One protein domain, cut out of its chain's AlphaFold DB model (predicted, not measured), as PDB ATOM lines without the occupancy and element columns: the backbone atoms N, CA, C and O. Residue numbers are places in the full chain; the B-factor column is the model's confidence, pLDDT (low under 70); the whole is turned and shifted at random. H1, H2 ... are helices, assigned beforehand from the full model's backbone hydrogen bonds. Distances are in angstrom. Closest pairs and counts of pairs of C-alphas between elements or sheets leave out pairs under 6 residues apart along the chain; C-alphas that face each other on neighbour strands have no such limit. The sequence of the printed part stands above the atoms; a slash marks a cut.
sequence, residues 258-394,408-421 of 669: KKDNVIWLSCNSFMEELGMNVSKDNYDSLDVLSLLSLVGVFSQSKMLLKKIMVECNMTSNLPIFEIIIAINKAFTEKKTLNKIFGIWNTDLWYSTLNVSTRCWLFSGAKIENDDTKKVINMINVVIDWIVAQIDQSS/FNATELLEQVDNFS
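Overview. This is residues 258 to 394 and 408 to 421 of the 669 residues of a protein of [Candida] inconspicua (UniProt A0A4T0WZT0). H6 runs through the core, with H2, H3, H7 and H8 packed round it; H4 packs on H2 and H7, and H1 packs on H2 at one end of the longest axis. H7, the longest helix, reaches to the other end, where the short H5 packs on it. The 151 printed residues hold eight named helices, H1 to H8 in chain order, and no named strand, and the class is all helix. The whole is compact, with a radius of gyration of the C-alphas of 15.0 A and spans of 44 by 34 by 28 A.

Arrangement. Start with H7, residues 371 to 393. With residues 375 to 383 alone it touches H6, residues 346 to 362, at the C-alphas of Ile 379 and Ser 356, 6.2 A apart; the two form a helical hairpin, opposite ways at a steep tilt of 43 degrees. H8, residues 410 to 419, touches H6 at a shallow tilt of 13 degrees, its Asp 418 closest to Ser 351, C-alphas 5.4 A apart. H6, H7 and H8 form an up-and-down bundle, each running against the one before it. H4, residues 320 to 333, touches H7, the C-alphas of Ile 323 and Ile 376 being closest at 6.6 A. H5, residues 335 to 340, touches H7 at Thr 336 and Val 387, C-alphas 6.2 A apart. H6 is the hub, touching five helices. Among them is H3, residues 303 to 315, closest at Leu 305 and Asn 354, C-alphas 5.6 A apart. H2, residues 288 to 299, stands about perpendicular to H6 at 82 degrees and touches it at Val 297 and Tyr 350, C-alphas 5.4 A apart. H1, residues 262 to 273, touches H2 at Cys 267 and Val 295, C-alphas 5.6 A apart, and is apart from H6. Helix packing is mostly crossed, but only just: 3 of 9 tilted pairs are shallow. Every O i to N i+4 pair is within hydrogen-bond range in H1, H2, H3, H4, H6, H7 and H8; H5 has 0 of 2, but 3 of 3 O i to N i+3 pairs.

Along the chain. Find C-alpha 371 at (23.948, -6.982, -28.174); from there H7 runs 33.9 A to C-alpha 393 at (7.486, 13.791, -49.230). H6 is 24.0 A long, H4 20.1 A and H3 18.6 A. H1 begins at C-alpha 262, at (45.711, 4.748, -49.267).

Size, cuts and confidence. The C-alphas farthest apart are those of Lys 280 and Ser 394, 44.8 A. Residues 395 to 407 are cut out, and C-alphas 394 and 408 are 8.7 A apart across the cut. The link from H1 to H2, residues 274 to 287, is long; look there for low confidence, since residues 275 to 286 are under 70.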
ATOM      1  N   LYS A 258      43.507  -4.250 -49.618       68.69
ATOM      2  CA  LYS A 258      44.970  -4.389 -49.545       68.69
ATOM      3  C   LYS A 258      45.513  -3.480 -48.437       68.69
ATOM      4  O   LYS A 258      45.053  -2.348 -48.303       68.69
ATOM      5  N   LYS A 259      46.514  -3.945 -47.681       61.38
ATOM      6  CA  LYS A 259      47.133  -3.179 -46.575       61.38
ATOM      7  C   LYS A 259      47.833  -1.900 -47.039       61.38
ATOM      8  O   LYS A 259      47.826  -0.914 -46.313       61.38
ATOM      9  N   ASP A 260      48.343  -1.902 -48.266       62.94
ATOM     10  CA  ASP A 260      49.025  -0.750 -48.871       62.94
ATOM     11  C   ASP A 260      48.045   0.268 -49.483       62.94
ATOM     12  O   ASP A 260      48.450   1.262 -50.081       62.94
ATOM     13  N   ASN A 261      46.733   0.032 -49.365       70.88
ATOM     14  CA  ASN A 261      45.732   0.940 -49.902       70.88
ATOM     15  C   ASN A 261      45.730   2.260 -49.111       70.88
ATOM     16  O   ASN A 261      45.602   2.269 -47.887       70.88
ATOM     17  N   VAL A 262      45.782   3.386 -49.825       69.31
ATOM     18  CA  VAL A 262      45.711   4.748 -49.267       69.31
ATOM     19  C   VAL A 262      44.504   4.933 -48.336       69.31
ATOM     20  O   VAL A 262      44.598   5.634 -47.327       69.31
ATOM     21  N   ILE A 263      43.374   4.288 -48.644       73.50
ATOM     22  CA  ILE A 263      42.156   4.338 -47.819       73.50
ATOM     23  C   ILE A 263      42.363   3.598 -46.494       73.50
ATOM     24  O   ILE A 263      41.969   4.106 -45.447       73.50
ATOM     25  N   TRP A 264      43.013   2.430 -46.529       76.62
ATOM     26  CA  TRP A 264      43.317   1.659 -45.325       76.62
ATOM     27  C   TRP A 264      44.280   2.421 -44.413       76.62
ATOM     28  O   TRP A 264      44.008   2.565 -43.228       76.62
ATOM     29  N   LEU A 265      45.358   2.975 -44.975       74.25
ATOM     30  CA  LEU A 265      46.327   3.778 -44.225       74.25
ATOM     31  C   LEU A 265      45.676   5.010 -43.585       74.25
ATOM     32  O   LEU A 265      45.905   5.281 -42.409       74.25
ATOM     33  N   SER A 266      44.810   5.710 -44.331       70.94
ATOM     34  CA  SER A 266      44.043   6.847 -43.799       70.94
ATOM     35  C   SER A 266      43.140   6.405 -42.643       70.94
ATOM     36  O   SER A 266      43.121   7.037 -41.593       70.94
ATOM     37  N   CYS A 267      42.413   5.296 -42.812       76.19
ATOM     38  CA  CYS A 267      41.542   4.753 -41.774       76.19
ATOM     39  C   CYS A 267      42.335   4.342 -40.529       76.19
ATOM     40  O   CYS A 267      41.937   4.685 -39.424       76.19
ATOM     41  N   ASN A 268      43.456   3.639 -40.693       76.31
ATOM     42  CA  ASN A 268      44.272   3.176 -39.575       76.31
ATOM     43  C   ASN A 268      44.846   4.353 -38.776       76.31
ATOM     44  O   ASN A 268      44.748   4.345 -37.557       76.31
ATOM     45  N   SER A 269      45.325   5.402 -39.455       78.00
ATOM     46  CA  SER A 269      45.765   6.642 -38.798       78.00
ATOM     47  C   SER A 269      44.655   7.260 -37.940       78.00
ATOM     48  O   SER A 269      44.887   7.595 -36.784       78.00
ATOM     49  N   PHE A 270      43.427   7.365 -38.464       75.94
ATOM     50  CA  PHE A 270      42.299   7.899 -37.691       75.94
ATOM     51  C   PHE A 270      41.894   6.995 -36.518       75.94
ATOM     52  O   PHE A 270      41.500   7.484 -35.463       75.94
ATOM     53  N   MET A 271      41.976   5.676 -36.682       74.06
ATOM     54  CA  MET A 271      41.647   4.719 -35.619       74.06
ATOM     55  C   MET A 271      42.705   4.739 -34.505       74.06
ATOM     56  O   MET A 271      42.349   4.657 -33.329       74.06
ATOM     57  N   GLU A 272      43.982   4.911 -34.862       77.12
ATOM     58  CA  GLU A 272      45.093   5.117 -33.928       77.12
ATOM     59  C   GLU A 272      44.939   6.432 -33.151       77.12
ATOM     60  O   GLU A 272      45.085   6.431 -31.930       77.12
ATOM     61  N   GLU A 273      44.545   7.529 -33.811       76.25
ATOM     62  CA  GLU A 273      44.215   8.803 -33.145       76.25
ATOM     63  C   GLU A 273      43.083   8.660 -32.112       76.25
ATOM     64  O   GLU A 273      43.076   9.352 -31.093       76.25
ATOM     65  N   LEU A 274      42.131   7.755 -32.354       70.62
ATOM     66  CA  LEU A 274      41.014   7.458 -31.450       70.62
ATOM     67  C   LEU A 274      41.360   6.399 -30.382       70.62
ATOM     68  O   LEU A 274      40.516   6.075 -29.544       70.62
ATOM     69  N   GLY A 275      42.585   5.858 -30.392       65.31
ATOM     70  CA  GLY A 275      43.061   4.861 -29.430       65.31
ATOM     71  C   GLY A 275      42.429   3.472 -29.586       65.31
ATOM     72  O   GLY A 275      42.355   2.723 -28.611       65.31
ATOM     73  N   MET A 276      41.931   3.122 -30.776       68.31
ATOM     74  CA  MET A 276      41.229   1.857 -31.015       68.31
ATOM     75  C   MET A 276      42.160   0.808 -31.630       68.31
ATOM     76  O   MET A 276      42.763   1.031 -32.678       68.31
ATOM     77  N   ASN A 277      42.241  -0.371 -31.008       60.88
ATOM     78  CA  ASN A 277      43.029  -1.487 -31.529       60.88
ATOM     79  C   ASN A 277      42.256  -2.226 -32.628       60.88
ATOM     80  O   ASN A 277      41.278  -2.921 -32.359       60.88
ATOM     81  N   VAL A 278      42.720  -2.113 -33.871       59.03
ATOM     82  CA  VAL A 278      42.165  -2.855 -35.008       59.03
ATOM     83  C   VAL A 278      42.623  -4.318 -34.929       59.03
ATOM     84  O   VAL A 278      43.786  -4.632 -35.191       59.03
ATOM     85  N   SER A 279      41.725  -5.232 -34.550       51.44
ATOM     86  CA  SER A 279      42.008  -6.672 -34.571       51.44
ATOM     87  C   SER A 279      42.151  -7.187 -36.013       51.44
ATOM     88  O   SER A 279      41.456  -6.757 -36.934       51.44
ATOM     89  N   LYS A 280      43.102  -8.109 -36.219       49.84
ATOM     90  CA  LYS A 280      43.543  -8.602 -37.539       49.84
ATOM     91  C   LYS A 280      42.521  -9.498 -38.257       49.84
ATOM     92  O   LYS A 280      42.660  -9.685 -39.461       49.84
ATOM     93  N   ASP A 281      41.508  -9.998 -37.554       46.75
ATOM     94  CA  ASP A 281      40.617 -11.054 -38.056       46.75
ATOM     95  C   ASP A 281      39.397 -10.527 -38.838       46.75
ATOM     96  O   ASP A 281      38.760 -11.275 -39.571       46.75
ATOM     97  N   ASN A 282      39.112  -9.219 -38.774       53.06
ATOM     98  CA  ASN A 282      37.974  -8.586 -39.465       53.06
ATOM     99  C   ASN A 282      38.303  -8.067 -40.882       53.06
ATOM    100  O   ASN A 282      37.498  -7.367 -41.491       53.06
ATOM    101  N   TYR A 283      39.489  -8.377 -41.412       54.81
ATOM    102  CA  TYR A 283      39.940  -7.883 -42.720       54.81
ATOM    103  C   TYR A 283      39.233  -8.543 -43.907       54.81
ATOM    104  O   TYR A 283      39.026  -7.892 -44.929       54.81
ATOM    105  N   ASP A 284      38.877  -9.822 -43.789       56.69
ATOM    106  CA  ASP A 284      38.384 -10.604 -44.929       56.69
ATOM    107  C   ASP A 284      36.913 -10.323 -45.273       56.69
ATOM    108  O   ASP A 284      36.482 -10.600 -46.392       56.69
ATOM    109  N   SER A 285      36.148  -9.752 -44.339       60.41
ATOM    110  CA  SER A 285      34.729  -9.408 -44.511       60.41
ATOM    111  C   SER A 285      34.482  -7.935 -44.853       60.41
ATOM    112  O   SER A 285      33.331  -7.532 -45.027       60.41
ATOM    113  N   LEU A 286      35.537  -7.119 -44.929       69.25
ATOM    114  CA  LEU A 286      35.413  -5.674 -45.056       69.25
ATOM    115  C   LEU A 286      35.535  -5.216 -46.513       69.25
ATOM    116  O   LEU A 286      36.583  -5.355 -47.138       69.25
ATOM    117  N   ASP A 287      34.476  -4.597 -47.030       74.88
ATOM    118  CA  ASP A 287      34.482  -3.990 -48.361       74.88
ATOM    119  C   ASP A 287      35.215  -2.636 -48.360       74.88
ATOM    120  O   ASP A 287      35.087  -1.833 -47.428       74.88
ATOM    121  N   VAL A 288      35.905  -2.307 -49.461       77.81
ATOM    122  CA  VAL A 288      36.593  -1.007 -49.633       77.81
ATOM    123  C   VAL A 288      35.622   0.176 -49.498       77.81
ATOM    124  O   VAL A 288      35.997   1.231 -48.988       77.81
ATOM    125  N   LEU A 289      34.358   0.001 -49.896       79.56
ATOM    126  CA  LEU A 289      33.310   1.021 -49.772       79.56
ATOM    127  C   LEU A 289      32.968   1.351 -48.308       79.56
ATOM    128  O   LEU A 289      32.752   2.515 -47.968       79.56
ATOM    129  N   SER A 290      32.950   0.341 -47.437       78.88
ATOM    130  CA  SER A 290      32.693   0.512 -46.004       78.88
ATOM    131  C   SER A 290      33.817   1.319 -45.344       78.88
ATOM    132  O   SER A 290      33.557   2.274 -44.614       78.88
ATOM    133  N   LEU A 291      35.074   1.002 -45.676       80.50
ATOM    134  CA  LEU A 291      36.248   1.752 -45.212       80.50
ATOM    135  C   LEU A 291      36.261   3.198 -45.698       80.50
ATOM    136  O   LEU A 291      36.560   4.119 -44.947       80.50
ATOM    137  N   LEU A 292      35.939   3.397 -46.968       80.88
ATOM    138  CA  LEU A 292      35.871   4.709 -47.586       80.88
ATOM    139  C   LEU A 292      34.813   5.601 -46.923       80.88
ATOM    140  O   LEU A 292      35.079   6.775 -46.659       80.88
ATOM    141  N   SER A 293      33.650   5.029 -46.604       82.19
ATOM    142  CA  SER A 293      32.587   5.726 -45.874       82.19
ATOM    143  C   SER A 293      33.076   6.157 -44.489       82.19
ATOM    144  O   SER A 293      32.880   7.304 -44.094       82.19
ATOM    145  N   LEU A 294      33.812   5.284 -43.793       82.38
ATOM    146  CA  LEU A 294      34.410   5.589 -42.493       82.38
ATOM    147  C   LEU A 294      35.447   6.718 -42.563       82.38
ATOM    148  O   LEU A 294      35.409   7.644 -41.755       82.38
ATOM    149  N   VAL A 295      36.336   6.682 -43.559       81.56
ATOM    150  CA  VAL A 295      37.327   7.746 -43.797       81.56
ATOM    151  C   VAL A 295      36.637   9.083 -44.068       81.56
ATOM    152  O   VAL A 295      37.056  10.102 -43.518       81.56
ATOM    153  N   GLY A 296      35.564   9.089 -44.866       80.00
ATOM    154  CA  GLY A 296      34.753  10.286 -45.100       80.00
ATOM    155  C   GLY A 296      34.170  10.848 -43.804       80.00
ATOM    156  O   GLY A 296      34.331  12.033 -43.521       80.00
ATOM    157  N   VAL A 297      33.566   9.989 -42.980       82.12
ATOM    158  CA  VAL A 297      32.959  10.370 -41.697       82.12
ATOM    159  C   VAL A 297      33.994  10.915 -40.707       82.12
ATOM    160  O   VAL A 297      33.763  11.952 -40.088       82.12
ATOM    161  N   PHE A 298      35.162  10.281 -40.575       81.44
ATOM    162  CA  PHE A 298      36.219  10.746 -39.667       81.44
ATOM    163  C   PHE A 298      36.917  12.024 -40.120       81.44
ATOM    164  O   PHE A 298      37.432  12.772 -39.281       81.44
ATOM    165  N   SER A 299      36.907  12.294 -41.421       79.50
ATOM    166  CA  SER A 299      37.448  13.534 -41.974       79.50
ATOM    167  C   SER A 299      36.531  14.735 -41.723       79.50
ATOM    168  O   SER A 299      36.977  15.874 -41.848       79.50
ATOM    169  N   GLN A 300      35.271  14.518 -41.326       78.31
ATOM    170  CA  GLN A 300      34.377  15.612 -40.956       78.31
ATOM    171  C   GLN A 300      34.860  16.334 -39.687       78.31
ATOM    172  O   GLN A 300      35.366  15.735 -38.734       78.31
ATOM    173  N   SER A 301      34.642  17.650 -39.640       68.00
ATOM    174  CA  SER A 301      35.031  18.514 -38.514       68.00
ATOM    175  C   SER A 301      34.182  18.316 -37.249       68.00
ATOM    176  O   SER A 301      34.517  18.841 -36.184       68.00
ATOM    177  N   LYS A 302      33.079  17.562 -37.333       77.12
ATOM    178  CA  LYS A 302      32.126  17.379 -36.234       77.12
ATOM    179  C   LYS A 302      32.732  16.524 -35.107       77.12
ATOM    180  O   LYS A 302      32.757  15.298 -35.177       77.12
ATOM    181  N   MET A 303      33.161  17.169 -34.017       74.88
ATOM    182  CA  MET A 303      33.802  16.501 -32.867       74.88
ATOM    183  C   MET A 303      32.892  15.554 -32.069       74.88
ATOM    184  O   MET A 303      33.405  14.729 -31.317       74.88
ATOM    185  N   LEU A 304      31.567  15.684 -32.181       79.38
ATOM    186  CA  LEU A 304      30.611  14.975 -31.324       79.38
ATOM    187  C   LEU A 304      30.751  13.449 -31.434       79.38
ATOM    188  O   LEU A 304      30.964  12.785 -30.424       79.38
ATOM    189  N   LEU A 305      30.766  12.923 -32.659       81.62
ATOM    190  CA  LEU A 305      30.995  11.503 -32.926       81.62
ATOM    191  C   LEU A 305      32.347  11.026 -32.373       81.62
ATOM    192  O   LEU A 305      32.401  10.019 -31.675       81.62
ATOM    193  N   LYS A 306      33.435  11.772 -32.626       80.94
ATOM    194  CA  LYS A 306      34.781  11.404 -32.149       80.94
ATOM    195  C   LYS A 306      34.825  11.286 -30.622       80.94
ATOM    196  O   LYS A 306      35.396  10.332 -30.105       80.94
ATOM    197  N   LYS A 307      34.179  12.210 -29.902       81.94
ATOM    198  CA  LYS A 307      34.078  12.167 -28.433       81.94
ATOM    199  C   LYS A 307      33.325  10.928 -27.947       81.94
ATOM    200  O   LYS A 307      33.835  10.223 -27.082       81.94
ATOM    201  N   ILE A 308      32.159  10.648 -28.531       79.62
ATOM    202  CA  ILE A 308      31.325   9.494 -28.155       79.62
ATOM    203  C   ILE A 308      32.049   8.181 -28.453       79.62
ATOM    204  O   ILE A 308      31.979   7.248 -27.663       79.62
ATOM    205  N   MET A 309      32.789   8.100 -29.559       80.38
ATOM    206  CA  MET A 309      33.561   6.905 -29.902       80.38
ATOM    207  C   MET A 309      34.709   6.642 -28.929       80.38
ATOM    208  O   MET A 309      34.920   5.491 -28.553       80.38
ATOM    209  N   VAL A 310      35.412   7.688 -28.482       81.88
ATOM    210  CA  VAL A 310      36.430   7.554 -27.428       81.88
ATOM    211  C   VAL A 310      35.786   7.078 -26.123       81.88
ATOM    212  O   VAL A 310      36.307   6.171 -25.484       81.88
ATOM    213  N   GLU A 311      34.627   7.624 -25.750       80.88
ATOM    214  CA  GLU A 311      33.879   7.185 -24.564       80.88
ATOM    215  C   GLU A 311      33.398   5.729 -24.676       80.88
ATOM    216  O   GLU A 311      33.521   4.961 -23.718       80.88
ATOM    217  N   CYS A 312      32.926   5.315 -25.856       78.38
ATOM    218  CA  CYS A 312      32.615   3.917 -26.138       78.38
ATOM    219  C   CYS A 312      33.865   3.066 -25.917       78.38
ATOM    220  O   CYS A 312      33.834   2.191 -25.071       78.38
ATOM    221  N   ASN A 313      34.994   3.385 -26.552       75.75
ATOM    222  CA  ASN A 313      36.233   2.612 -26.414       75.75
ATOM    223  C   ASN A 313      36.732   2.499 -24.956       75.75
ATOM    224  O   ASN A 313      37.300   1.480 -24.575       75.75
ATOM    225  N   MET A 314      36.483   3.508 -24.114       76.00
ATOM    226  CA  MET A 314      36.820   3.466 -22.683       76.00
ATOM    227  C   MET A 314      35.874   2.584 -21.850       76.00
ATOM    228  O   MET A 314      36.276   2.070 -20.808       76.00
ATOM    229  N   THR A 315      34.616   2.422 -22.272       72.56
ATOM    230  CA  THR A 315      33.569   1.706 -21.517       72.56
ATOM    231  C   THR A 315      33.317   0.287 -22.033       72.56
ATOM    232  O   THR A 315      33.096  -0.637 -21.249       72.56
ATOM    233  N   SER A 316      33.336   0.105 -23.351       68.50
ATOM    234  CA  SER A 316      33.077  -1.135 -24.079       68.50
ATOM    235  C   SER A 316      33.683  -1.055 -25.486       68.50
ATOM    236  O   SER A 316      33.382  -0.149 -26.258       68.50
ATOM    237  N   ASN A 317      34.519  -2.023 -25.867       76.38
ATOM    238  CA  ASN A 317      35.077  -2.061 -27.221       76.38
ATOM    239  C   ASN A 317      33.935  -2.060 -28.257       76.38
ATOM    240  O   ASN A 317      33.123  -2.982 -28.282       76.38
ATOM    241  N   LEU A 318      33.861  -1.020 -29.092       76.94
ATOM    242  CA  LEU A 318      32.815  -0.857 -30.102       76.94
ATOM    243  C   LEU A 318      33.183  -1.646 -31.375       76.94
ATOM    244  O   LEU A 318      34.215  -1.349 -31.986       76.94
ATOM    245  N   PRO A 319      32.350  -2.595 -31.847       78.94
ATOM    246  CA  PRO A 319      32.593  -3.322 -33.096       78.94
ATOM    247  C   PRO A 319      32.228  -2.464 -34.326       78.94
ATOM    248  O   PRO A 319      31.255  -2.715 -35.036       78.94
ATOM    249  N   ILE A 320      33.025  -1.427 -34.596       80.25
ATOM    250  CA  ILE A 320      32.769  -0.421 -35.647       80.25
ATOM    251  C   ILE A 320      32.630  -1.053 -37.034       80.25
ATOM    252  O   ILE A 320      31.730  -0.691 -37.788       80.25
ATOM    253  N   PHE A 321      33.496  -2.008 -37.378       79.69
ATOM    254  CA  PHE A 321      33.468  -2.635 -38.700       79.69
ATOM    255  C   PHE A 321      32.183  -3.436 -38.938       79.69
ATOM    256  O   PHE A 321      31.604  -3.330 -40.016       79.69
ATOM    257  N   GLU A 322      31.684  -4.161 -37.933       79.81
ATOM    258  CA  GLU A 322      30.422  -4.906 -38.044       79.81
ATOM    259  C   GLU A 322      29.226  -3.964 -38.222       79.81
ATOM    260  O   GLU A 322      28.376  -4.194 -39.084       79.81
ATOM    261  N   ILE A 323      29.195  -2.863 -37.462       82.31
ATOM    262  CA  ILE A 323      28.146  -1.839 -37.561       82.31
ATOM    263  C   ILE A 323      28.142  -1.201 -38.956       82.31
ATOM    264  O   ILE A 323      27.088  -1.071 -39.576       82.31
ATOM    265  N   ILE A 324      29.309  -0.846 -39.498       83.19
ATOM    266  CA  ILE A 324      29.405  -0.214 -40.822       83.19
ATOM    267  C   ILE A 324      29.004  -1.182 -41.934       83.19
ATOM    268  O   ILE A 324      28.307  -0.776 -42.865       83.19
ATOM    269  N   ILE A 325      29.402  -2.454 -41.849       82.94
ATOM    270  CA  ILE A 325      28.978  -3.478 -42.815       82.94
ATOM    271  C   ILE A 325      27.448  -3.610 -42.800       82.94
ATOM    272  O   ILE A 325      26.823  -3.643 -43.864       82.94
ATOM    273  N   ALA A 326      26.831  -3.616 -41.614       82.88
ATOM    274  CA  ALA A 326      25.380  -3.671 -41.477       82.88
ATOM    275  C   ALA A 326      24.683  -2.436 -42.077       82.88
ATOM    276  O   ALA A 326      23.728  -2.591 -42.841       82.88
ATOM    277  N   ILE A 327      25.191  -1.225 -41.817       84.94
ATOM    278  CA  ILE A 327      24.658   0.014 -42.410       84.94
ATOM    279  C   ILE A 327      24.808  -0.008 -43.940       84.94
ATOM    280  O   ILE A 327      23.858   0.314 -44.654       84.94
ATOM    281  N   ASN A 328      25.957  -0.449 -44.469       84.75
ATOM    282  CA  ASN A 328      26.193  -0.527 -45.916       84.75
ATOM    283  C   ASN A 328      25.193  -1.475 -46.597       84.75
ATOM    284  O   ASN A 328      24.644  -1.179 -47.666       84.75
ATOM    285  N   LYS A 329      24.920  -2.614 -45.951       83.56
ATOM    286  CA  LYS A 329      23.912  -3.572 -46.405       83.56
ATOM    287  C   LYS A 329      22.519  -2.935 -46.421       83.56
ATOM    288  O   LYS A 329      21.867  -2.962 -47.465       83.56
ATOM    289  N   ALA A 330      22.112  -2.280 -45.334       83.25
ATOM    290  CA  ALA A 330      20.820  -1.601 -45.244       83.25
ATOM    291  C   ALA A 330      20.661  -0.491 -46.304       83.25
ATOM    292  O   ALA A 330      19.630  -0.411 -46.977       83.25
ATOM    293  N   PHE A 331      21.701   0.318 -46.536       84.25
ATOM    294  CA  PHE A 331      21.690   1.359 -47.572       84.25
ATOM    295  C   PHE A 331      21.626   0.794 -48.991       84.25
ATOM    296  O   PHE A 331      20.997   1.393 -49.863       84.25
ATOM    297  N   THR A 332      22.245  -0.364 -49.233       80.44
ATOM    298  CA  THR A 332      22.187  -1.039 -50.537       80.44
ATOM    299  C   THR A 332      20.799  -1.627 -50.813       80.44
ATOM    300  O   THR A 332      20.329  -1.583 -51.951       80.44
ATOM    301  N   GLU A 333      20.129  -2.180 -49.801       83.00
ATOM    302  CA  GLU A 333      18.823  -2.834 -49.958       83.00
ATOM    303  C   GLU A 333      17.682  -1.828 -50.206       83.00
ATOM    304  O   GLU A 333      16.754  -2.097 -50.978       83.00
ATOM    305  N   LYS A 334      17.751  -0.635 -49.605       80.50
ATOM    306  CA  LYS A 334      16.675   0.369 -49.643       80.50
ATOM    307  C   LYS A 334      16.829   1.340 -50.822       80.50
ATOM    308  O   LYS A 334      17.399   2.423 -50.699       80.50
ATOM    309  N   LYS A 335      16.226   1.001 -51.970       76.38
ATOM    310  CA  LYS A 335      16.272   1.812 -53.213       76.38
ATOM    311  C   LYS A 335      15.824   3.272 -53.050       76.38
ATOM    312  O   LYS A 335      16.299   4.124 -53.799       76.38
ATOM    313  N   THR A 336      14.944   3.575 -52.094       74.88
ATOM    314  CA  THR A 336      14.469   4.940 -51.811       74.88
ATOM    315  C   THR A 336      15.612   5.891 -51.439       74.88
ATOM    316  O   THR A 336      15.599   7.054 -51.844       74.88
ATOM    317  N   LEU A 337      16.658   5.391 -50.771       73.75
ATOM    318  CA  LEU A 337      17.824   6.184 -50.370       73.75
ATOM    319  C   LEU A 337      18.664   6.666 -51.565       73.75
ATOM    320  O   LEU A 337      19.412   7.634 -51.442       73.75
ATOM    321  N   ASN A 338      18.505   6.074 -52.755       71.56
ATOM    322  CA  ASN A 338      19.173   6.559 -53.967       71.56
ATOM    323  C   ASN A 338      18.735   7.978 -54.362       71.56
ATOM    324  O   ASN A 338      19.474   8.661 -55.075       71.56
ATOM    325  N   LYS A 339      17.567   8.447 -53.891       71.56
ATOM    326  CA  LYS A 339      17.118   9.835 -54.088       71.56
ATOM    327  C   LYS A 339      18.077  10.843 -53.440       71.56
ATOM    328  O   LYS A 339      18.307  11.897 -54.020       71.56
ATOM    329  N   ILE A 340      18.687  10.483 -52.307       71.69
ATOM    330  CA  ILE A 340      19.614  11.327 -51.532       71.69
ATOM    331  C   ILE A 340      21.075  10.875 -51.637       71.69
ATOM    332  O   ILE A 340      21.894  11.235 -50.794       71.69
ATOM    333  N   PHE A 341      21.398  10.060 -52.649       72.38
ATOM    334  CA  PHE A 341      22.713   9.434 -52.805       72.38
ATOM    335  C   PHE A 341      23.152   8.613 -51.584       72.38
ATOM    336  O   PHE A 341      24.317   8.662 -51.219       72.38
ATOM    337  N   GLY A 342      22.254   7.837 -50.968       71.56
ATOM    338  CA  GLY A 342      22.468   7.218 -49.651       71.56
ATOM    339  C   GLY A 342      23.845   6.584 -49.411       71.56
ATOM    340  O   GLY A 342      24.525   6.958 -48.466       71.56
ATOM    341  N   ILE A 343      24.312   5.697 -50.300       76.31
ATOM    342  CA  ILE A 343      25.633   5.039 -50.172       76.31
ATOM    343  C   ILE A 343      26.804   6.038 -50.232       76.31
ATOM    344  O   ILE A 343      27.852   5.805 -49.637       76.31
ATOM    345  N   TRP A 344      26.633   7.141 -50.952       79.50
ATOM    346  CA  TRP A 344      27.672   8.124 -51.261       79.50
ATOM    347  C   TRP A 344      27.580   9.396 -50.408       79.50
ATOM    348  O   TRP A 344      28.434  10.272 -50.520       79.50
ATOM    349  N   ASN A 345      26.541   9.525 -49.580       82.31
ATOM    350  CA  ASN A 345      26.265  10.709 -48.782       82.31
ATOM    351  C   ASN A 345      26.960  10.607 -47.416       82.31
ATOM    352  O   ASN A 345      26.507   9.876 -46.532       82.31
ATOM    353  N   THR A 346      28.059  11.342 -47.248       84.12
ATOM    354  CA  THR A 346      28.877  11.300 -46.029       84.12
ATOM    355  C   THR A 346      28.114  11.793 -44.799       84.12
ATOM    356  O   THR A 346      28.319  11.251 -43.717       84.12
ATOM    357  N   ASP A 347      27.201  12.759 -44.938       82.88
ATOM    358  CA  ASP A 347      26.403  13.239 -43.802       82.88
ATOM    359  C   ASP A 347      25.379  12.204 -43.336       82.88
ATOM    360  O   ASP A 347      25.207  12.016 -42.136       82.88
ATOM    361  N   LEU A 348      24.750  11.471 -44.261       84.25
ATOM    362  CA  LEU A 348      23.864  10.362 -43.897       84.25
ATOM    363  C   LEU A 348      24.635   9.270 -43.141       84.25
ATOM    364  O   LEU A 348      24.153   8.751 -42.129       84.25
ATOM    365  N   TRP A 349      25.843   8.948 -43.610       85.31
ATOM    366  CA  TRP A 349      26.750   8.031 -42.921       85.31
ATOM    367  C   TRP A 349      27.131   8.535 -41.530       85.31
ATOM    368  O   TRP A 349      27.075   7.761 -40.573       85.31
ATOM    369  N   TYR A 350      27.467   9.821 -41.406       86.44
ATOM    370  CA  TYR A 350      27.778  10.454 -40.130       86.44
ATOM    371  C   TYR A 350      26.603  10.336 -39.160       86.44
ATOM    372  O   TYR A 350      26.783   9.818 -38.062       86.44
ATOM    373  N   SER A 351      25.405  10.759 -39.566       85.06
ATOM    374  CA  SER A 351      24.222  10.764 -38.702       85.06
ATOM    375  C   SER A 351      23.820   9.356 -38.275       85.06
ATOM    376  O   SER A 351      23.564   9.107 -37.098       85.06
ATOM    377  N   THR A 352      23.860   8.393 -39.198       85.88
ATOM    378  CA  THR A 352      23.551   6.989 -38.882       85.88
ATOM    379  C   THR A 352      24.586   6.388 -37.932       85.88
ATOM    380  O   THR A 352      24.216   5.716 -36.969       85.88
ATOM    381  N   LEU A 353      25.882   6.652 -38.142       86.75
ATOM    382  CA  LEU A 353      26.939   6.167 -37.250       86.75
ATOM    383  C   LEU A 353      26.888   6.858 -35.881       86.75
ATOM    384  O   LEU A 353      27.062   6.204 -34.857       86.75
ATOM    385  N   ASN A 354      26.578   8.151 -35.837       86.25
ATOM    386  CA  ASN A 354      26.372   8.896 -34.601       86.25
ATOM    387  C   ASN A 354      25.235   8.284 -33.775       86.25
ATOM    388  O   ASN A 354      25.439   7.925 -32.617       86.25
ATOM    389  N   VAL A 355      24.078   8.038 -34.389       84.94
ATOM    390  CA  VAL A 355      22.969   7.334 -33.731       84.94
ATOM    391  C   VAL A 355      23.386   5.934 -33.275       84.94
ATOM    392  O   VAL A 355      23.126   5.563 -32.135       84.94
ATOM    393  N   SER A 356      24.112   5.186 -34.109       84.38
ATOM    394  CA  SER A 356      24.605   3.839 -33.778       84.38
ATOM    395  C   SER A 356      25.501   3.834 -32.534       84.38
ATOM    396  O   SER A 356      25.308   3.025 -31.627       84.38
ATOM    397  N   THR A 357      26.462   4.759 -32.472       83.56
ATOM    398  CA  THR A 357      27.388   4.897 -31.336       83.56
ATOM    399  C   THR A 357      26.669   5.348 -30.067       83.56
ATOM    400  O   THR A 357      26.942   4.825 -28.990       83.56
ATOM    401  N   ARG A 358      25.682   6.246 -30.183       83.31
ATOM    402  CA  ARG A 358      24.826   6.652 -29.061       83.31
ATOM    403  C   ARG A 358      23.982   5.489 -28.554       83.31
ATOM    404  O   ARG A 358      23.960   5.252 -27.352       83.31
ATOM    405  N   CYS A 359      23.323   4.743 -29.441       82.75
ATOM    406  CA  CYS A 359      22.560   3.554 -29.067       82.75
ATOM    407  C   CYS A 359      23.436   2.553 -28.316       82.75
ATOM    408  O   CYS A 359      23.018   2.087 -27.265       82.75
ATOM    409  N   TRP A 360      24.650   2.289 -28.808       84.00
ATOM    410  CA  TRP A 360      25.608   1.402 -28.151       84.00
ATOM    411  C   TRP A 360      25.966   1.864 -26.731       84.00
ATOM    412  O   TRP A 360      25.880   1.079 -25.783       84.00
ATOM    413  N   LEU A 361      26.324   3.143 -26.579       83.62
ATOM    414  CA  LEU A 361      26.709   3.723 -25.294       83.62
ATOM    415  C   LEU A 361      25.542   3.714 -24.293       83.62
ATOM    416  O   LEU A 361      25.691   3.236 -23.170       83.62
ATOM    417  N   PHE A 362      24.367   4.205 -24.700       80.25
ATOM    418  CA  PHE A 362      23.208   4.337 -23.812       80.25
ATOM    419  C   PHE A 362      22.524   3.006 -23.498       80.25
ATOM    420  O   PHE A 362      21.918   2.878 -22.435       80.25
ATOM    421  N   SER A 363      22.625   2.000 -24.371       79.19
ATOM    422  CA  SER A 363      22.134   0.657 -24.055       79.19
ATOM    423  C   SER A 363      23.061  -0.107 -23.106       79.19
ATOM    424  O   SER A 363      22.672  -1.170 -22.628       79.19
ATOM    425  N   GLY A 364      24.285   0.384 -22.864       75.50
ATOM    426  CA  GLY A 364      25.316  -0.344 -22.119       75.50
ATOM    427  C   GLY A 364      25.704  -1.664 -22.791       75.50
ATOM    428  O   GLY A 364      25.987  -2.643 -22.099       75.50
ATOM    429  N   ALA A 365      25.647  -1.710 -24.129       75.69
ATOM    430  CA  ALA A 365      25.857  -2.936 -24.893       75.69
ATOM    431  C   ALA A 365      27.285  -3.464 -24.717       75.69
ATOM    432  O   ALA A 365      28.255  -2.705 -24.653       75.69
ATOM    433  N   LYS A 366      27.418  -4.791 -24.671       75.06
ATOM    434  CA  LYS A 366      28.716  -5.474 -24.666       75.06
ATOM    435  C   LYS A 366      28.762  -6.505 -25.783       75.06
ATOM    436  O   LYS A 366      27.770  -7.187 -26.040       75.06
ATOM    437  N   ILE A 367      29.936  -6.664 -26.398       68.25
ATOM    438  CA  ILE A 367      30.169  -7.650 -27.470       68.25
ATOM    439  C   ILE A 367      29.780  -9.068 -27.010       68.25
ATOM    440  O   ILE A 367      29.189  -9.830 -27.767       68.25
ATOM    441  N   GLU A 368      30.054  -9.402 -25.748       65.56
ATOM    442  CA  GLU A 368      29.855 -10.737 -25.162       65.56
ATOM    443  C   GLU A 368      28.382 -11.193 -25.101       65.56
ATOM    444  O   GLU A 368      28.116 -12.389 -25.025       65.56
ATOM    445  N   ASN A 369      27.422 -10.264 -25.176       65.75
ATOM    446  CA  ASN A 369      25.993 -10.535 -24.977       65.75
ATOM    447  C   ASN A 369      25.175 -10.627 -26.282       65.75
ATOM    448  O   ASN A 369      23.943 -10.598 -26.238       65.75
ATOM    449  N   ASP A 370      25.834 -10.684 -27.447       74.69
ATOM    450  CA  ASP A 370      25.189 -10.595 -28.776       74.69
ATOM    451  C   ASP A 370      24.367  -9.295 -28.962       74.69
ATOM    452  O   ASP A 370      23.491  -9.187 -29.828       74.69
ATOM    453  N   ASP A 371      24.651  -8.268 -28.150       77.44
ATOM    454  CA  ASP A 371      23.948  -6.982 -28.174       77.44
ATOM    455  C   ASP A 371      24.245  -6.191 -29.455       77.44
ATOM    456  O   ASP A 371      23.436  -5.354 -29.864       77.44
ATOM    457  N   THR A 372      25.328  -6.523 -30.164       76.44
ATOM    458  CA  THR A 372      25.647  -5.972 -31.486       76.44
ATOM    459  C   THR A 372      24.493  -6.152 -32.469       76.44
ATOM    460  O   THR A 372      24.106  -5.197 -33.141       76.44
ATOM    461  N   LYS A 373      23.855  -7.331 -32.507       80.62
ATOM    462  CA  LYS A 373      22.708  -7.574 -33.400       80.62
ATOM    463  C   LYS A 373      21.484  -6.749 -33.011       80.62
ATOM    464  O   LYS A 373      20.741  -6.299 -33.881       80.62
ATOM    465  N   LYS A 374      21.267  -6.521 -31.712       81.75
ATOM    466  CA  LYS A 374      20.143  -5.711 -31.216       81.75
ATOM    467  C   LYS A 374      20.326  -4.239 -31.574       81.75
ATOM    468  O   LYS A 374      19.377  -3.615 -32.042       81.75
ATOM    469  N   VAL A 375      21.544  -3.714 -31.425       83.44
ATOM    470  CA  VAL A 375      21.888  -2.349 -31.848       83.44
ATOM    471  C   VAL A 375      21.738  -2.209 -33.366       83.44
ATOM    472  O   VAL A 375      21.112  -1.259 -33.823       83.44
ATOM    473  N   ILE A 376      22.186  -3.196 -34.152       83.38
ATOM    474  CA  ILE A 376      21.957  -3.233 -35.609       83.38
ATOM    475  C   ILE A 376      20.460  -3.190 -35.955       83.38
ATOM    476  O   ILE A 376      20.057  -2.448 -36.849       83.38
ATOM    477  N   ASN A 377      19.613  -3.921 -35.230       84.88
ATOM    478  CA  ASN A 377      18.167  -3.866 -35.448       84.88
ATOM    479  C   ASN A 377      17.576  -2.482 -35.138       84.88
ATOM    480  O   ASN A 377      16.724  -2.016 -35.890       84.88
ATOM    481  N   MET A 378      18.042  -1.800 -34.087       82.75
ATOM    482  CA  MET A 378      17.626  -0.418 -33.799       82.75
ATOM    483  C   MET A 378      18.049   0.543 -34.914       82.75
ATOM    484  O   MET A 378      17.267   1.398 -35.321       82.75
ATOM    485  N   ILE A 379      19.252   0.364 -35.462       84.50
ATOM    486  CA  ILE A 379      19.741   1.156 -36.596       84.50
ATOM    487  C   ILE A 379      18.845   0.945 -37.824       84.50
ATOM    488  O   ILE A 379      18.454   1.916 -38.467       84.50
ATOM    489  N   ASN A 380      18.442  -0.295 -38.114       85.56
ATOM    490  CA  ASN A 380      17.525  -0.586 -39.221       85.56
ATOM    491  C   ASN A 380      16.165   0.114 -39.062       85.56
ATOM    492  O   ASN A 380      15.636   0.616 -40.049       85.56
ATOM    493  N   VAL A 381      15.634   0.223 -37.837       84.69
ATOM    494  CA  VAL A 381      14.396   0.982 -37.566       84.69
ATOM    495  C   VAL A 381      14.567   2.465 -37.904       84.69
ATOM    496  O   VAL A 381      13.684   3.060 -38.520       84.69
ATOM    497  N   VAL A 382      15.709   3.064 -37.552       84.81
ATOM    498  CA  VAL A 382      16.010   4.466 -37.889       84.81
ATOM    499  C   VAL A 382      16.133   4.647 -39.404       84.81
ATOM    500  O   VAL A 382      15.579   5.595 -39.958       84.81
ATOM    501  N   ILE A 383      16.791   3.716 -40.100       84.94
ATOM    502  CA  ILE A 383      16.902   3.738 -41.566       84.94
ATOM    503  C   ILE A 383      15.519   3.608 -42.224       84.94
ATOM    504  O   ILE A 383      15.216   4.340 -43.166       84.94
ATOM    505  N   ASP A 384      14.658   2.726 -41.717       85.06
ATOM    506  CA  ASP A 384      13.287   2.565 -42.209       85.06
ATOM    507  C   ASP A 384      12.437   3.816 -41.979       85.06
ATOM    508  O   ASP A 384      11.657   4.205 -42.854       85.06
ATOM    509  N   TRP A 385      12.633   4.497 -40.849       85.12
ATOM    510  CA  TRP A 385      12.009   5.789 -40.593       85.12
ATOM    511  C   TRP A 385      12.472   6.852 -41.601       85.12
ATOM    512  O   TRP A 385      11.630   7.532 -42.190       85.12
ATOM    513  N   ILE A 386      13.778   6.945 -41.884       82.81
ATOM    514  CA  ILE A 386      14.324   7.861 -42.904       82.81
ATOM    515  C   ILE A 386      13.686   7.582 -44.273       82.81
ATOM    516  O   ILE A 386      13.251   8.505 -44.964       82.81
ATOM    517  N   VAL A 387      13.582   6.308 -44.659       83.62
ATOM    518  CA  VAL A 387      12.938   5.889 -45.913       83.62
ATOM    519  C   VAL A 387      11.469   6.313 -45.952       83.62
ATOM    520  O   VAL A 387      11.024   6.866 -46.958       83.62
ATOM    521  N   ALA A 388      10.728   6.120 -44.858       81.44
ATOM    522  CA  ALA A 388       9.328   6.521 -44.766       81.44
ATOM    523  C   ALA A 388       9.141   8.040 -44.914       81.44
ATOM    524  O   ALA A 388       8.216   8.465 -45.607       81.44
ATOM    525  N   GLN A 389      10.026   8.855 -44.332       79.94
ATOM    526  CA  GLN A 389       9.990  10.315 -44.485       79.94
ATOM    527  C   GLN A 389      10.258  10.749 -45.933       79.94
ATOM    528  O   GLN A 389       9.533  11.580 -46.488       79.94
ATOM    529  N   ILE A 390      11.244  10.129 -46.593       74.38
ATOM    530  CA  ILE A 390      11.528  10.384 -48.013       74.38
ATOM    531  C   ILE A 390      10.316  10.006 -48.879       74.38
ATOM    532  O   ILE A 390       9.951  10.751 -49.790       74.38
ATOM    533  N   ASP A 391       9.647   8.887 -48.600       75.44
ATOM    534  CA  ASP A 391       8.484   8.455 -49.380       75.44
ATOM    535  C   ASP A 391       7.231   9.310 -49.134       75.44
ATOM    536  O   ASP A 391       6.486   9.578 -50.081       75.44
ATOM    537  N   GLN A 392       7.002   9.788 -47.908       70.44
ATOM    538  CA  GLN A 392       5.895  10.701 -47.589       70.44
ATOM    539  C   GLN A 392       6.022  12.035 -48.329       70.44
ATOM    540  O   GLN A 392       5.028  12.516 -48.872       70.44
ATOM    541  N   SER A 393       7.242  12.573 -48.445       59.53
ATOM    542  CA  SER A 393       7.486  13.791 -49.230       59.53
ATOM    543  C   SER A 393       7.083  13.635 -50.705       59.53
ATOM    544  O   SER A 393       6.585  14.577 -51.312       59.53
ATOM    545  N   SER A 394       7.180  12.418 -51.258       55.62
ATOM    546  CA  SER A 394       6.821  12.128 -52.654       55.62
ATOM    547  C   SER A 394       5.347  11.786 -52.916       55.62
ATOM    548  O   SER A 394       4.959  11.658 -54.070       55.62
ATOM    549  N   PHE A 408      11.715  18.749 -50.188       55.81
ATOM    550  CA  PHE A 408      12.530  17.798 -49.426       55.81
ATOM    551  C   PHE A 408      13.845  18.487 -49.037       55.81
ATOM    552  O   PHE A 408      14.688  18.730 -49.904       55.81
ATOM    553  N   ASN A 409      14.016  18.846 -47.759       64.50
ATOM    554  CA  ASN A 409      15.283  19.372 -47.258       64.50
ATOM    555  C   ASN A 409      16.078  18.256 -46.565       64.50
ATOM    556  O   ASN A 409      15.821  17.913 -45.412       64.50
ATOM    557  N   ALA A 410      17.050  17.686 -47.283       65.75
ATOM    558  CA  ALA A 410      17.910  16.624 -46.763       65.75
ATOM    559  C   ALA A 410      18.635  17.037 -45.470       65.75
ATOM    560  O   ALA A 410      18.872  16.190 -44.614       65.75
ATOM    561  N   THR A 411      18.957  18.326 -45.299       71.25
ATOM    562  CA  THR A 411      19.686  18.804 -44.116       71.25
ATOM    563  C   THR A 411      18.814  18.797 -42.864       71.25
ATOM    564  O   THR A 411      19.266  18.328 -41.828       71.25
ATOM    565  N   GLU A 412      17.552  19.229 -42.959       75.75
ATOM    566  CA  GLU A 412      16.602  19.204 -41.832       75.75
ATOM    567  C   GLU A 412      16.319  17.773 -41.364       75.75
ATOM    568  O   GLU A 412      16.259  17.504 -40.165       75.75
ATOM    569  N   LEU A 413      16.195  16.834 -42.306       77.62
ATOM    570  CA  LEU A 413      16.016  15.423 -41.977       77.62
ATOM    571  C   LEU A 413      17.234  14.864 -41.229       77.62
ATOM    572  O   LEU A 413      17.074  14.144 -40.246       77.62
ATOM    573  N   LEU A 414      18.449  15.202 -41.662       78.12
ATOM    574  CA  LEU A 414      19.674  14.743 -41.002       78.12
ATOM    575  C   LEU A 414      19.876  15.393 -39.627       78.12
ATOM    576  O   LEU A 414      20.316  14.718 -38.701       78.12
ATOM    577  N   GLU A 415      19.478  16.654 -39.451       80.81
ATOM    578  CA  GLU A 415      19.456  17.310 -38.137       80.81
ATOM    579  C   GLU A 415      18.479  16.631 -37.166       80.81
ATOM    580  O   GLU A 415      18.793  16.465 -35.986       80.81
ATOM    581  N   GLN A 416      17.312  16.189 -37.644       78.50
ATOM    582  CA  GLN A 416      16.375  15.409 -36.826       78.50
ATOM    583  C   GLN A 416      16.978  14.063 -36.408       78.50
ATOM    584  O   GLN A 416      16.865  13.683 -35.244       78.50
ATOM    585  N   VAL A 417      17.669  13.379 -37.325       80.50
ATOM    586  CA  VAL A 417      18.353  12.111 -37.025       80.50
ATOM    587  C   VAL A 417      19.482  12.314 -36.011       80.50
ATOM    588  O   VAL A 417      19.599  11.531 -35.070       80.50
ATOM    589  N   ASP A 418      20.281  13.375 -36.150       78.69
ATOM    590  CA  ASP A 418      21.369  13.698 -35.214       78.69
ATOM    591  C   ASP A 418      20.850  13.954 -33.788       78.69
ATOM    592  O   ASP A 418      21.523  13.609 -32.808       78.69
ATOM    593  N   ASN A 419      19.642  14.509 -33.665       82.44
ATOM    594  CA  ASN A 419      19.016  14.842 -32.389       82.44
ATOM    595  C   ASN A 419      18.280  13.676 -31.719       82.44
ATOM    596  O   ASN A 419      17.932  13.810 -30.544       82.44
ATOM    597  N   PHE A 420      18.102  12.529 -32.386       78.44
ATOM    598  CA  PHE A 420      17.345  11.420 -31.805       78.44
ATOM    599  C   PHE A 420      17.900  10.969 -30.454       78.44
ATOM    600  O   PHE A 420      19.089  10.683 -30.294       78.44
ATOM    601  N   SER A 421      17.021  10.892 -29.463       76.19
ATOM    602  CA  SER A 421      17.305  10.258 -28.182       76.19
ATOM    603  C   SER A 421      17.094   8.744 -28.266       76.19
ATOM    604  O   SER A 421      16.366   8.227 -29.115       76.19
TER     605      SER A 421